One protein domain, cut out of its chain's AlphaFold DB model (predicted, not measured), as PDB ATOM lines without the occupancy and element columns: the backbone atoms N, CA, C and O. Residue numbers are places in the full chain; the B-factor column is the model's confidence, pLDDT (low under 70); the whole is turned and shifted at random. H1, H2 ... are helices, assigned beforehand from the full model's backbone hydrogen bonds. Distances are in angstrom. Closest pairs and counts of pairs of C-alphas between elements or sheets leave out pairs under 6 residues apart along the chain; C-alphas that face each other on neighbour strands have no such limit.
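What this domain is: This is residues 5 to 87 and 151 to 164 of the 165 residues of the protein "Rhodanese-related sulfurtransferase" of Kribbella sp. VKM Ac-2500 (UniProt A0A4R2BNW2). Helices H2 and H3 lie side by side; H5 is near H2 on the side away from H3, and short H1 and H4 lie toward the other end among loops. The 97 printed residues have five named helices, H1 to H5 in order, and no named strand: all helix, with under half in named elements. The whole is compact, radius of gyration of the C-alphas 13.3 A, spanning 33 by 26 by 25 A.

Where its parts are: H1, residues 5 to 9, begins at C-alpha (157.052, 129.385, 87.722). H2 is residues 20 to 30, H3 46 to 56 (15.5 A), H4 69 to 75. H5, residues 153 to 162, ends at C-alpha (140.891, 142.609, 101.921).

How they stand to each other: H2 and H3 touch, closest C-alphas Arg 27 and Leu 55, 6.2 A, at a shallow tilt of 22 degrees, the same way. H1 and H4 are apart. Every O i to N i+4 pair is within hydrogen-bond range except in H2, 5 of 7.

The domain as a whole: Residues 88 to 150 are not printed; C-alphas 87 and 151 are 19.8 A apart. The links H2 to H3 and H3 to H4 are long. Residues 151 and 163 to 164 have pLDDT under 70.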
ATOM      1  N   GLY A   5     157.235 130.274  88.872       81.38
ATOM      2  CA  GLY A   5     157.052 129.385  87.722       81.38
ATOM      3  C   GLY A   5     156.168 128.178  88.042       81.38
ATOM      4  O   GLY A   5     155.183 127.944  87.348       81.38
ATOM      5  N   GLU A   6     156.465 127.469  89.137       83.62
ATOM      6  CA  GLU A   6     155.663 126.330  89.607       83.62
ATOM      7  C   GLU A   6     154.220 126.734  89.950       83.62
ATOM      8  O   GLU A   6     153.279 125.998  89.653       83.62
ATOM      9  N   PHE A   7     154.033 127.894  90.587       88.12
ATOM     10  CA  PHE A   7     152.710 128.392  90.964       88.12
ATOM     11  C   PHE A   7     151.868 128.783  89.744       88.12
ATOM     12  O   PHE A   7     150.691 128.436  89.667       88.12
ATOM     13  N   HIS A   8     152.477 129.448  88.759       86.56
ATOM     14  CA  HIS A   8     151.800 129.794  87.511       86.56
ATOM     15  C   HIS A   8     151.413 128.566  86.683       86.56
ATOM     16  O   HIS A   8     150.379 128.606  86.027       86.56
ATOM     17  N   THR A   9     152.205 127.490  86.708       86.56
ATOM     18  CA  THR A   9     151.846 126.242  86.019       86.56
ATOM     19  C   THR A   9     150.582 125.628  86.624       86.56
ATOM     20  O   THR A   9     149.653 125.287  85.893       86.56
ATOM     21  N   ALA A  10     150.526 125.506  87.952       89.06
ATOM     22  CA  ALA A  10     149.371 124.954  88.654       89.06
ATOM     23  C   ALA A  10     149.321 125.449  90.101       89.06
ATOM     24  O   ALA A  10     150.333 125.396  90.801       89.06
ATOM     25  N   HIS A  11     148.160 125.872  90.595       92.75
ATOM     26  CA  HIS A  11     147.951 126.227  92.003       92.75
ATOM     27  C   HIS A  11     146.501 126.015  92.441       92.75
ATOM     28  O   HIS A  11     145.603 125.876  91.617       92.75
ATOM     29  N   ILE A  12     146.284 125.975  93.755       93.56
ATOM     30  CA  ILE A  12     144.945 125.858  94.343       93.56
ATOM     31  C   ILE A  12     144.228 127.206  94.175       93.56
ATOM     32  O   ILE A  12     144.848 128.236  94.468       93.56
ATOM     33  N   PRO A  13     142.968 127.242  93.707       91.31
ATOM     34  CA  PRO A  13     142.200 128.483  93.616       91.31
ATOM     35  C   PRO A  13     142.187 129.245  94.951       91.31
ATOM     36  O   PRO A  13     142.051 128.635  96.007       91.31
ATOM     37  N   GLY A  14     142.382 130.566  94.911       87.69
ATOM     38  CA  GLY A  14     142.456 131.410  96.116       87.69
ATOM     39  C   GLY A  14     143.768 131.311  96.908       87.69
ATOM     40  O   GLY A  14     143.921 131.978  97.924       87.69
ATOM     41  N   SER A  15     144.740 130.501  96.470       90.88
ATOM     42  CA  SER A  15     146.055 130.460  97.122       90.88
ATOM     43  C   SER A  15     146.953 131.622  96.696       90.88
ATOM     44  O   SER A  15     146.917 132.077  95.554       90.88
ATOM     45  N   TYR A  16     147.828 132.048  97.605       89.50
ATOM     46  CA  TYR A  16     148.786 133.130  97.380       89.50
ATOM     47  C   TYR A  16     150.212 132.593  97.208       89.50
ATOM     48  O   TYR A  16     150.659 131.694  97.935       89.50
ATOM     49  N   ASN A  17     150.968 133.136  96.245       90.50
ATOM     50  CA  ASN A  17     152.359 132.734  96.043       90.50
ATOM     51  C   ASN A  17     153.323 133.561  96.893       90.50
ATOM     52  O   ASN A  17     153.704 134.662  96.520       90.50
ATOM     53  N   VAL A  18     153.798 132.961  97.982       89.88
ATOM     54  CA  VAL A  18     154.985 133.429  98.707       89.88
ATOM     55  C   VAL A  18     156.074 132.355  98.573       89.88
ATOM     56  O   VAL A  18     155.884 131.232  99.060       89.88
ATOM     57  N   PRO A  19     157.169 132.606  97.831       89.75
ATOM     58  CA  PRO A  19     158.322 131.704  97.777       89.75
ATOM     59  C   PRO A  19     158.997 131.558  99.148       89.75
ATOM     60  O   PRO A  19     158.946 132.474  99.962       89.75
ATOM     61  N   LEU A  20     159.638 130.411  99.410       88.12
ATOM     62  CA  LEU A  20     160.253 130.125 100.717       88.12
ATOM     63  C   LEU A  20     161.324 131.156 101.107       88.12
ATOM     64  O   LEU A  20     161.356 131.589 102.255       88.12
ATOM     65  N   ASP A  21     162.168 131.563 100.160       86.69
ATOM     66  CA  ASP A  21     163.242 132.526 100.426       86.69
ATOM     67  C   ASP A  21     162.666 133.905 100.777       86.69
ATOM     68  O   ASP A  21     163.010 134.472 101.811       86.69
ATOM     69  N   THR A  22     161.680 134.375 100.006       86.88
ATOM     70  CA  THR A  22     160.957 135.626 100.288       86.88
ATOM     71  C   THR A  22     160.242 135.577 101.639       86.88
ATOM     72  O   THR A  22     160.259 136.544 102.392       86.88
ATOM     73  N   LEU A  23     159.640 134.440 101.995       90.12
ATOM     74  CA  LEU A  23     159.021 134.264 103.307       90.12
ATOM     75  C   LEU A  23     160.048 134.369 104.435       90.12
ATOM     76  O   LEU A  23     159.770 135.014 105.439       90.12
ATOM     77  N   ARG A  24     161.230 133.760 104.288       88.38
ATOM     78  CA  ARG A  24     162.298 133.840 105.298       88.38
ATOM     79  C   ARG A  24     162.791 135.272 105.487       88.38
ATOM     80  O   ARG A  24     162.984 135.692 106.629       88.38
ATOM     81  N   GLU A  25     162.956 136.005 104.390       88.94
ATOM     82  CA  GLU A  25     163.352 137.417 104.384       88.94
ATOM     83  C   GLU A  25     162.308 138.303 105.084       88.94
ATOM     84  O   GLU A  25     162.668 139.134 105.915       88.94
ATOM     85  N   HIS A  26     161.018 138.069 104.826       87.50
ATOM     86  CA  HIS A  26     159.914 138.921 105.288       87.50
ATOM     87  C   HIS A  26     159.091 138.334 106.449       87.50
ATOM     88  O   HIS A  26     157.994 138.812 106.740       87.50
ATOM     89  N   ARG A  27     159.595 137.313 107.156       86.81
ATOM     90  CA  ARG A  27     158.838 136.584 108.199       86.81
ATOM     91  C   ARG A  27     158.255 137.488 109.289       86.81
ATOM     92  O   ARG A  27     157.124 137.280 109.715       86.81
ATOM     93  N   THR A  28     158.993 138.521 109.700       85.62
ATOM     94  CA  THR A  28     158.556 139.465 110.742       85.62
ATOM     95  C   THR A  28     157.418 140.366 110.274       85.62
ATOM     96  O   THR A  28     156.593 140.755 111.087       85.62
ATOM     97  N   GLU A  29     157.359 140.699 108.987       85.62
ATOM     98  CA  GLU A  29     156.280 141.499 108.398       85.62
ATOM     99  C   GLU A  29     155.034 140.632 108.175       85.62
ATOM    100  O   GLU A  29     153.919 141.012 108.533       85.62
ATOM    101  N   LEU A  30     155.241 139.413 107.667       84.25
ATOM    102  CA  LEU A  30     154.182 138.435 107.440       84.25
ATOM    103  C   LEU A  30     153.480 138.029 108.739       84.25
ATOM    104  O   LEU A  30     152.263 137.858 108.729       84.25
ATOM    105  N   ARG A  31     154.198 137.940 109.868       83.69
ATOM    106  CA  ARG A  31     153.594 137.529 111.148       83.69
ATOM    107  C   ARG A  31     152.418 138.405 111.587       83.69
ATOM    108  O   ARG A  31     151.539 137.933 112.288       83.69
ATOM    109  N   HIS A  32     152.419 139.679 111.199       83.88
ATOM    110  CA  HIS A  32     151.377 140.636 111.574       83.88
ATOM    111  C   HIS A  32     150.098 140.482 110.749       83.88
ATOM    112  O   HIS A  32     149.066 141.033 111.113       83.88
ATOM    113  N   HIS A  33     150.181 139.752 109.638       81.69
ATOM    114  CA  HIS A  33     149.126 139.656 108.638       81.69
ATOM    115  C   HIS A  33     148.663 138.214 108.414       81.69
ATOM    116  O   HIS A  33     147.658 137.989 107.745       81.69
ATOM    117  N   LEU A  34     149.355 137.226 108.980       81.75
ATOM    118  CA  LEU A  34     148.956 135.822 108.970       81.75
ATOM    119  C   LEU A  34     148.292 135.458 110.306       81.75
ATOM    120  O   LEU A  34     148.637 136.012 111.344       81.75
ATOM    121  N   ASP A  35     147.344 134.523 110.263       79.81
ATOM    122  CA  ASP A  35     146.746 133.911 111.458       79.81
ATOM    123  C   ASP A  35     146.989 132.394 111.443       79.81
ATOM    124  O   ASP A  35     147.605 131.848 110.523       79.81
ATOM    125  N   GLU A  36     146.492 131.702 112.465       75.69
ATOM    126  CA  GLU A  36     146.650 130.252 112.613       75.69
ATOM    127  C   GLU A  36     145.760 129.423 111.668       75.69
ATOM    128  O   GLU A  36     145.892 128.200 111.609       75.69
ATOM    129  N   GLN A  37     144.866 130.054 110.898       82.00
ATOM    130  CA  GLN A  37     144.038 129.366 109.902       82.00
ATOM    131  C   GLN A  37     144.756 129.209 108.554       82.00
ATOM    132  O   GLN A  37     144.270 128.511 107.661       82.00
ATOM    133  N   VAL A  38     145.937 129.812 108.397       87.69
ATOM    134  CA  VAL A  38     146.730 129.723 107.172       87.69
ATOM    135  C   VAL A  38     147.316 128.318 106.993       87.69
ATOM    136  O   VAL A  38     148.009 127.779 107.860       87.69
ATOM    137  N   VAL A  39     147.095 127.750 105.805       92.00
ATOM    138  CA  VAL A  39     147.678 126.472 105.377       92.00
ATOM    139  C   VAL A  39     148.842 126.722 104.419       92.00
ATOM    140  O   VAL A  39     148.700 127.341 103.364       92.00
ATOM    141  N   LEU A  40     150.019 126.210 104.769       93.75
ATOM    142  CA  LEU A  40     151.238 126.321 103.979       93.75
ATOM    143  C   LEU A  40     151.339 125.160 102.993       93.75
ATOM    144  O   LEU A  40     151.217 123.988 103.347       93.75
ATOM    145  N   ILE A  41     151.613 125.494 101.731       94.50
ATOM    146  CA  ILE A  41     151.592 124.520 100.637       94.50
ATOM    147  C   ILE A  41     152.847 124.658  99.772       94.50
ATOM    148  O   ILE A  41     153.303 125.758  99.415       94.50
ATOM    149  N   CYS A  42     153.419 123.508  99.414       93.25
ATOM    150  CA  CYS A  42     154.466 123.400  98.406       93.25
ATOM    151  C   CYS A  42     154.220 122.203  97.471       93.25
ATOM    152  O   CYS A  42     153.090 121.740  97.362       93.25
ATOM    153  N   ARG A  43     155.249 121.727  96.754       90.38
ATOM    154  CA  ARG A  43     155.105 120.581  95.842       90.38
ATOM    155  C   ARG A  43     154.767 119.289  96.595       90.38
ATOM    156  O   ARG A  43     153.775 118.665  96.261       90.38
ATOM    157  N   SER A  44     155.565 118.940  97.606       89.62
ATOM    158  CA  SER A  44     155.509 117.639  98.298       89.62
ATOM    159  C   SER A  44     155.423 117.714  99.831       89.62
ATOM    160  O   SER A  44     155.390 116.682 100.480       89.62
ATOM    161  N   GLY A  45     155.453 118.913 100.420       88.00
ATOM    162  CA  GLY A  45     155.460 119.138 101.878       88.00
ATOM    163  C   GLY A  45     156.762 119.747 102.421       88.00
ATOM    164  O   GLY A  45     156.708 120.698 103.193       88.00
ATOM    165  N   ASN A  46     157.936 119.334 101.927       88.31
ATOM    166  CA  ASN A  46     159.237 119.703 102.524       88.31
ATOM    167  C   ASN A  46     159.474 121.220 102.676       88.31
ATOM    168  O   ASN A  46     159.864 121.693 103.740       88.31
ATOM    169  N   ARG A  47     159.222 122.010 101.620       91.25
ATOM    170  CA  ARG A  47     159.386 123.480 101.679       91.25
ATOM    171  C   ARG A  47     158.337 124.147 102.569       91.25
ATOM    172  O   ARG A  47     158.602 125.209 103.115       91.25
ATOM    173  N   ALA A  48     157.147 123.558 102.681       92.56
ATOM    174  CA  ALA A  48     156.097 124.075 103.549       92.56
ATOM    175  C   ALA A  48     156.428 123.826 105.029       92.56
ATOM    176  O   ALA A  48     156.268 124.748 105.816       92.56
ATOM    177  N   GLY A  49     157.006 122.671 105.379       91.69
ATOM    178  CA  GLY A  49     157.531 122.417 106.728       91.69
ATOM    179  C   GLY A  49     158.668 123.370 107.117       91.69
ATOM    180  O   GLY A  49     158.662 123.940 108.202       91.69
ATOM    181  N   GLN A  50     159.594 123.658 106.195       92.31
ATOM    182  CA  GLN A  50     160.631 124.675 106.436       92.31
ATOM    183  C   GLN A  50     160.051 126.082 106.652       92.31
ATOM    184  O   GLN A  50     160.568 126.844 107.467       92.31
ATOM    185  N   ALA A  51     158.996 126.444 105.914       91.81
ATOM    186  CA  ALA A  51     158.301 127.714 106.105       91.81
ATOM    187  C   ALA A  51     157.557 127.761 107.447       91.81
ATOM    188  O   ALA A  51     157.596 128.787 108.118       91.81
ATOM    189  N   GLN A  52     156.915 126.656 107.841       93.69
ATOM    190  CA  GLN A  52     156.233 126.512 109.127       93.69
ATOM    191  C   GLN A  52     157.208 126.760 110.278       93.69
ATOM    192  O   GLN A  52     156.935 127.597 111.128       93.69
ATOM    193  N   GLN A  53     158.372 126.107 110.255       92.88
ATOM    194  CA  GLN A  53     159.405 126.292 111.269       92.88
ATOM    195  C   GLN A  53     159.901 127.746 111.325       92.88
ATOM    196  O   GLN A  53     159.944 128.343 112.396       92.88
ATOM    197  N   ALA A  54     160.199 128.350 110.169       91.38
ATOM    198  CA  ALA A  54     160.664 129.736 110.108       91.38
ATOM    199  C   ALA A  54     159.625 130.752 110.626       91.38
ATOM    200  O   ALA A  54     159.996 131.790 111.173       91.38
ATOM    201  N   LEU A  55     158.328 130.480 110.444       90.94
ATOM    202  CA  LEU A  55     157.245 131.320 110.969       90.94
ATOM    203  C   LEU A  55     156.950 131.035 112.447       90.94
ATOM    204  O   LEU A  55     156.638 131.970 113.181       90.94
ATOM    205  N   ALA A  56     157.120 129.794 112.907       90.81
ATOM    206  CA  ALA A  56     157.041 129.445 114.322       90.81
ATOM    207  C   ALA A  56     158.103 130.197 115.137       90.81
ATOM    208  O   ALA A  56     157.776 130.821 116.144       90.81
ATOM    209  N   GLU A  57     159.342 130.252 114.640       90.25
ATOM    210  CA  GLU A  57     160.429 131.062 115.214       90.25
ATOM    211  C   GLU A  57     160.117 132.571 115.222       90.25
ATOM    212  O   GLU A  57     160.657 133.316 116.037       90.25
ATOM    213  N   ALA A  58     159.227 133.033 114.338       87.88
ATOM    214  CA  ALA A  58     158.765 134.419 114.266       87.88
ATOM    215  C   ALA A  58     157.489 134.695 115.093       87.88
ATOM    216  O   ALA A  58     156.983 135.820 115.058       87.88
ATOM    217  N   GLY A  59     156.975 133.704 115.834       87.81
ATOM    218  CA  GLY A  59     155.812 133.844 116.717       87.81
ATOM    219  C   GLY A  59     154.480 133.325 116.163       87.81
ATOM    220  O   GLY A  59     153.441 133.672 116.712       87.81
ATOM    221  N   LEU A  60     154.489 132.500 115.107       86.94
ATOM    222  CA  LEU A  60     153.302 131.823 114.556       86.94
ATOM    223  C   LEU A  60     153.438 130.289 114.643       86.94
ATOM    224  O   LEU A  60     153.689 129.631 113.629       86.94
ATOM    225  N   PRO A  61     153.311 129.690 115.842       85.94
ATOM    226  CA  PRO A  61     153.630 128.277 116.056       85.94
ATOM    227  C   PRO A  61     152.607 127.302 115.451       85.94
ATOM    228  O   PRO A  61     152.961 126.171 115.130       85.94
ATOM    229  N   ASN A  62     151.357 127.728 115.262       86.25
ATOM    230  CA  ASN A  62     150.230 126.832 114.970       86.25
ATOM    231  C   ASN A  62     149.816 126.796 113.489       86.25
ATOM    232  O   ASN A  62     148.696 126.408 113.155       86.25
ATOM    233  N   LEU A  63     150.708 127.194 112.579       89.62
ATOM    234  CA  LEU A  63     150.443 127.110 111.142       89.62
ATOM    235  C   LEU A  63     150.345 125.658 110.685       89.62
ATOM    236  O   LEU A  63     151.100 124.798 111.138       89.62
ATOM    237  N   ARG A  64     149.447 125.388 109.739       93.19
ATOM    238  CA  ARG A  64     149.212 124.036 109.215       93.19
ATOM    239  C   ARG A  64     149.951 123.835 107.901       93.19
ATOM    240  O   ARG A  64     150.107 124.772 107.124       93.19
ATOM    241  N   VAL A  65     150.379 122.610 107.621       93.94
ATOM    242  CA  VAL A  65     150.983 122.230 106.337       93.94
ATOM    243  C   VAL A  65     150.044 121.265 105.629       93.94
ATOM    244  O   VAL A  65     149.498 120.367 106.261       93.94
ATOM    245  N   LEU A  66     149.841 121.447 104.323       94.19
ATOM    246  CA  LEU A  66     149.097 120.467 103.533       94.19
ATOM    247  C   LEU A  66     149.951 119.211 103.320       94.19
ATOM    248  O   LEU A  66     150.965 119.265 102.610       94.19
ATOM    249  N   ASP A  67     149.506 118.092 103.884       92.25
ATOM    250  CA  ASP A  67     150.163 116.795 103.742       92.25
ATOM    251  C   ASP A  67     150.234 116.355 102.278       92.25
ATOM    252  O   ASP A  67     149.278 116.469 101.512       92.25
ATOM    253  N   GLY A  68     151.423 115.917 101.854       90.50
ATOM    254  CA  GLY A  68     151.717 115.563 100.461       90.50
ATOM    255  C   GLY A  68     151.726 116.741  99.470       90.50
ATOM    256  O   GLY A  68     152.117 116.567  98.314       90.50
ATOM    257  N   GLY A  69     151.373 117.956  99.906       93.50
ATOM    258  CA  GLY A  69     151.396 119.175  99.104       93.50
ATOM    259  C   GLY A  69     150.501 119.120  97.860       93.50
ATOM    260  O   GLY A  69     149.469 118.454  97.826       93.50
ATOM    261  N   MET A  70     150.911 119.830  96.806       94.19
ATOM    262  CA  MET A  70     150.193 119.837  95.524       94.19
ATOM    263  C   MET A  70     150.057 118.447  94.896       94.19
ATOM    264  O   MET A  70     149.064 118.208  94.221       94.19
ATOM    265  N   LEU A  71     151.022 117.543  95.106       92.56
ATOM    266  CA  LEU A  71     150.962 116.195  94.530       92.56
ATOM    267  C   LEU A  71     149.761 115.410  95.071       92.56
ATOM    268  O   LEU A  71     149.028 114.809  94.291       92.56
ATOM    269  N   ALA A  72     149.533 115.455  96.387       94.12
ATOM    270  CA  ALA A  72     148.372 114.814  97.000       94.12
ATOM    271  C   ALA A  72     147.057 115.499  96.598       94.12
ATOM    272  O   ALA A  72     146.080 114.818  96.304       94.12
ATOM    273  N   TRP A  73     147.047 116.835  96.512       94.69
ATOM    274  CA  TRP A  73     145.876 117.598  96.066       94.69
ATOM    275  C   TRP A  73     145.450 117.249  94.634       94.69
ATOM    276  O   TRP A  73     144.268 117.054  94.359       94.69
ATOM    277  N   GLU A  74     146.415 117.142  93.715       92.62
ATOM    278  CA  GLU A  74     146.154 116.732  92.333       92.62
ATOM    279  C   GLU A  74     145.730 115.262  92.243       92.62
ATOM    280  O   GLU A  74     144.810 114.947  91.488       92.62
ATOM    281  N   ALA A  75     146.352 114.371  93.024       93.88
ATOM    282  CA  ALA A  75     145.980 112.956  93.075       93.88
ATOM    283  C   ALA A  75     144.550 112.744  93.601       93.88
ATOM    284  O   ALA A  75     143.850 111.856  93.126       93.88
ATOM    285  N   ALA A  76     144.099 113.595  94.526       95.00
ATOM    286  CA  ALA A  76     142.725 113.624  95.022       95.00
ATOM    287  C   ALA A  76     141.723 114.258  94.035       95.00
ATOM    288  O   ALA A  76     140.545 114.381  94.357       95.00
ATOM    289  N   GLN A  77     142.174 114.672  92.842       93.88
ATOM    290  CA  GLN A  77     141.356 115.313  91.806       93.88
ATOM    291  C   GLN A  77     140.645 116.593  92.282       93.88
ATOM    292  O   GLN A  77     139.607 116.980  91.743       93.88
ATOM    293  N   CYS A  78     141.216 117.274  93.276       93.62
ATOM    294  CA  CYS A  78     140.674 118.524  93.785       93.62
ATOM    295  C   CYS A  78     140.841 119.674  92.766       93.62
ATOM    296  O   CYS A  78     141.691 119.603  91.871       93.62
ATOM    297  N   PRO A  79     140.078 120.778  92.899       94.44
ATOM    298  CA  PRO A  79     140.158 121.910  91.977       94.44
ATOM    299  C   PRO A  79     141.559 122.535  91.910       94.44
ATOM    300  O   PRO A  79     142.167 122.847  92.937       94.44
ATOM    301  N   VAL A  80     142.064 122.754  90.694       93.50
ATOM    302  CA  VAL A  80     143.373 123.369  90.428       93.50
ATOM    303  C   VAL A  80     143.240 124.389  89.304       93.50
ATOM    304  O   VAL A  80     142.773 124.068  88.214       93.50
ATOM    305  N   THR A  81     143.730 125.603  89.540       92.81
ATOM    306  CA  THR A  81     143.932 126.604  88.494       92.81
ATOM    307  C   THR A  81     145.225 126.279  87.756       92.81
ATOM    308  O   THR A  81     146.312 126.316  88.339       92.81
ATOM    309  N   ARG A  82     145.123 125.959  86.463       89.50
ATOM    310  CA  ARG A  82     146.279 125.698  85.595       89.50
ATOM    311  C   ARG A  82     146.539 126.898  84.695       89.50
ATOM    312  O   ARG A  82     145.633 127.386  84.028       89.50
ATOM    313  N   GLY A  83     147.779 127.371  84.682       84.69
ATOM    314  CA  GLY A  83     148.235 128.383  83.734       84.69
ATOM    315  C   GLY A  83     149.024 127.760  82.587       84.69
ATOM    316  O   GLY A  83     149.026 126.545  82.383       84.69
ATOM    317  N   LYS A  84     149.731 128.602  81.824       81.44
ATOM    318  CA  LYS A  84     150.623 128.116  80.763       81.44
ATOM    319  C   LYS A  84     151.725 127.249  81.386       81.44
ATOM    320  O   LYS A  84     152.423 127.746  82.275       81.44
ATOM    321  N   PRO A  85     151.914 126.001  80.926       73.81
ATOM    322  CA  PRO A  85     152.933 125.128  81.481       73.81
ATOM    323  C   PRO A  85     154.312 125.746  81.258       73.81
ATOM    324  O   PRO A  85     154.718 126.011  80.124       73.81
ATOM    325  N   ARG A  86     155.032 125.991  82.353       79.44
ATOM    326  CA  ARG A  86     156.445 126.366  82.316       79.44
ATOM    327  C   ARG A  86     157.302 125.134  82.544       79.44
ATOM    328  O   ARG A  86     156.954 124.271  83.343       79.44
ATOM    329  N   TRP A  87     158.426 125.049  81.839       78.94
ATOM    330  CA  TRP A  87     159.388 123.981  82.089       78.94
ATOM    331  C   TRP A  87     159.988 124.134  83.479       78.94
ATOM    332  O   TRP A  87     160.567 125.178  83.782       78.94
ATOM    333  N   ALA A 151     156.992 138.283  94.294       63.78
ATOM    334  CA  ALA A 151     155.896 138.340  95.243       63.78
ATOM    335  C   ALA A 151     156.004 139.697  95.943       63.78
ATOM    336  O   ALA A 151     156.896 139.903  96.764       63.78
ATOM    337  N   ASP A 152     155.176 140.650  95.524       75.56
ATOM    338  CA  ASP A 152     155.059 141.918  96.212       75.56
ATOM    339  C   ASP A 152     154.364 141.606  97.531       75.56
ATOM    340  O   ASP A 152     153.152 141.401  97.582       75.56
ATOM    341  N   ILE A 153     155.172 141.484  98.585       77.56
ATOM    342  CA  ILE A 153     154.711 141.172  99.936       77.56
ATOM    343  C   ILE A 153     153.609 142.153 100.349       77.56
ATOM    344  O   ILE A 153     152.628 141.718 100.941       77.56
ATOM    345  N   LYS A 154     153.701 143.433  99.963       78.19
ATOM    346  CA  LYS A 154     152.674 144.431 100.284       78.19
ATOM    347  C   LYS A 154     151.380 144.177  99.528       78.19
ATOM    348  O   LYS A 154     150.314 144.297 100.121       78.19
ATOM    349  N   ALA A 155     151.460 143.792  98.256       79.44
ATOM    350  CA  ALA A 155     150.277 143.410  97.489       79.44
ATOM    351  C   ALA A 155     149.618 142.154  98.075       79.44
ATOM    352  O   ALA A 155     148.406 142.146  98.263       79.44
ATOM    353  N   VAL A 156     150.413 141.135  98.432       80.62
ATOM    354  CA  VAL A 156     149.919 139.899  99.062       80.62
ATOM    355  C   VAL A 156     149.262 140.198 100.409       80.62
ATOM    356  O   VAL A 156     148.167 139.714 100.679       80.62
ATOM    357  N   ILE A 157     149.897 141.023 101.241       80.06
ATOM    358  CA  ILE A 157     149.339 141.473 102.518       80.06
ATOM    359  C   ILE A 157     148.043 142.263 102.300       80.06
ATOM    360  O   ILE A 157     147.064 142.014 102.994       80.06
ATOM    361  N   GLY A 158     148.016 143.169 101.321       77.12
ATOM    362  CA  GLY A 158     146.826 143.944 100.975       77.12
ATOM    363  C   GLY A 158     145.653 143.056 100.567       77.12
ATOM    364  O   GLY A 158     144.545 143.254 101.054       77.12
ATOM    365  N   THR A 159     145.898 142.031  99.747       78.00
ATOM    366  CA  THR A 159     144.865 141.052  99.374       78.00
ATOM    367  C   THR A 159     144.425 140.181 100.549       78.00
ATOM    368  O   THR A 159     143.234 139.970 100.727       78.00
ATOM    369  N   LEU A 160     145.355 139.742 101.409       76.94
ATOM    370  CA  LEU A 160     145.021 138.976 102.617       76.94
ATOM    371  C   LEU A 160     144.180 139.792 103.609       76.94
ATOM    372  O   LEU A 160     143.323 139.235 104.289       76.94
ATOM    373  N   ALA A 161     144.436 141.097 103.713       73.00
ATOM    374  CA  ALA A 161     143.652 142.004 104.543       73.00
ATOM    375  C   ALA A 161     142.260 142.268 103.947       73.00
ATOM    376  O   ALA A 161     141.291 142.319 104.696       73.00
ATOM    377  N   ALA A 162     142.159 142.399 102.619       71.19
ATOM    378  CA  ALA A 162     140.891 142.609 101.921       71.19
ATOM    379  C   ALA A 162     139.961 141.386 101.992       71.19
ATOM    380  O   ALA A 162     138.777 141.556 102.241       71.19
ATOM    381  N   ASP A 163     140.490 140.167 101.846       69.94
ATOM    382  CA  ASP A 163     139.700 138.925 101.934       69.94
ATOM    383  C   ASP A 163     139.188 138.623 103.356       69.94
ATOM    384  O   ASP A 163     138.343 137.747 103.543       69.94
ATOM    385  N   ARG A 164     139.724 139.311 104.373       65.50
ATOM    386  CA  ARG A 164     139.317 139.177 105.780       65.50
ATOM    387  C   ARG A 164     138.319 140.241 106.252       65.50
ATOM    388  O   ARG A 164     137.830 140.104 107.374       65.50
TER     389      ARG A 164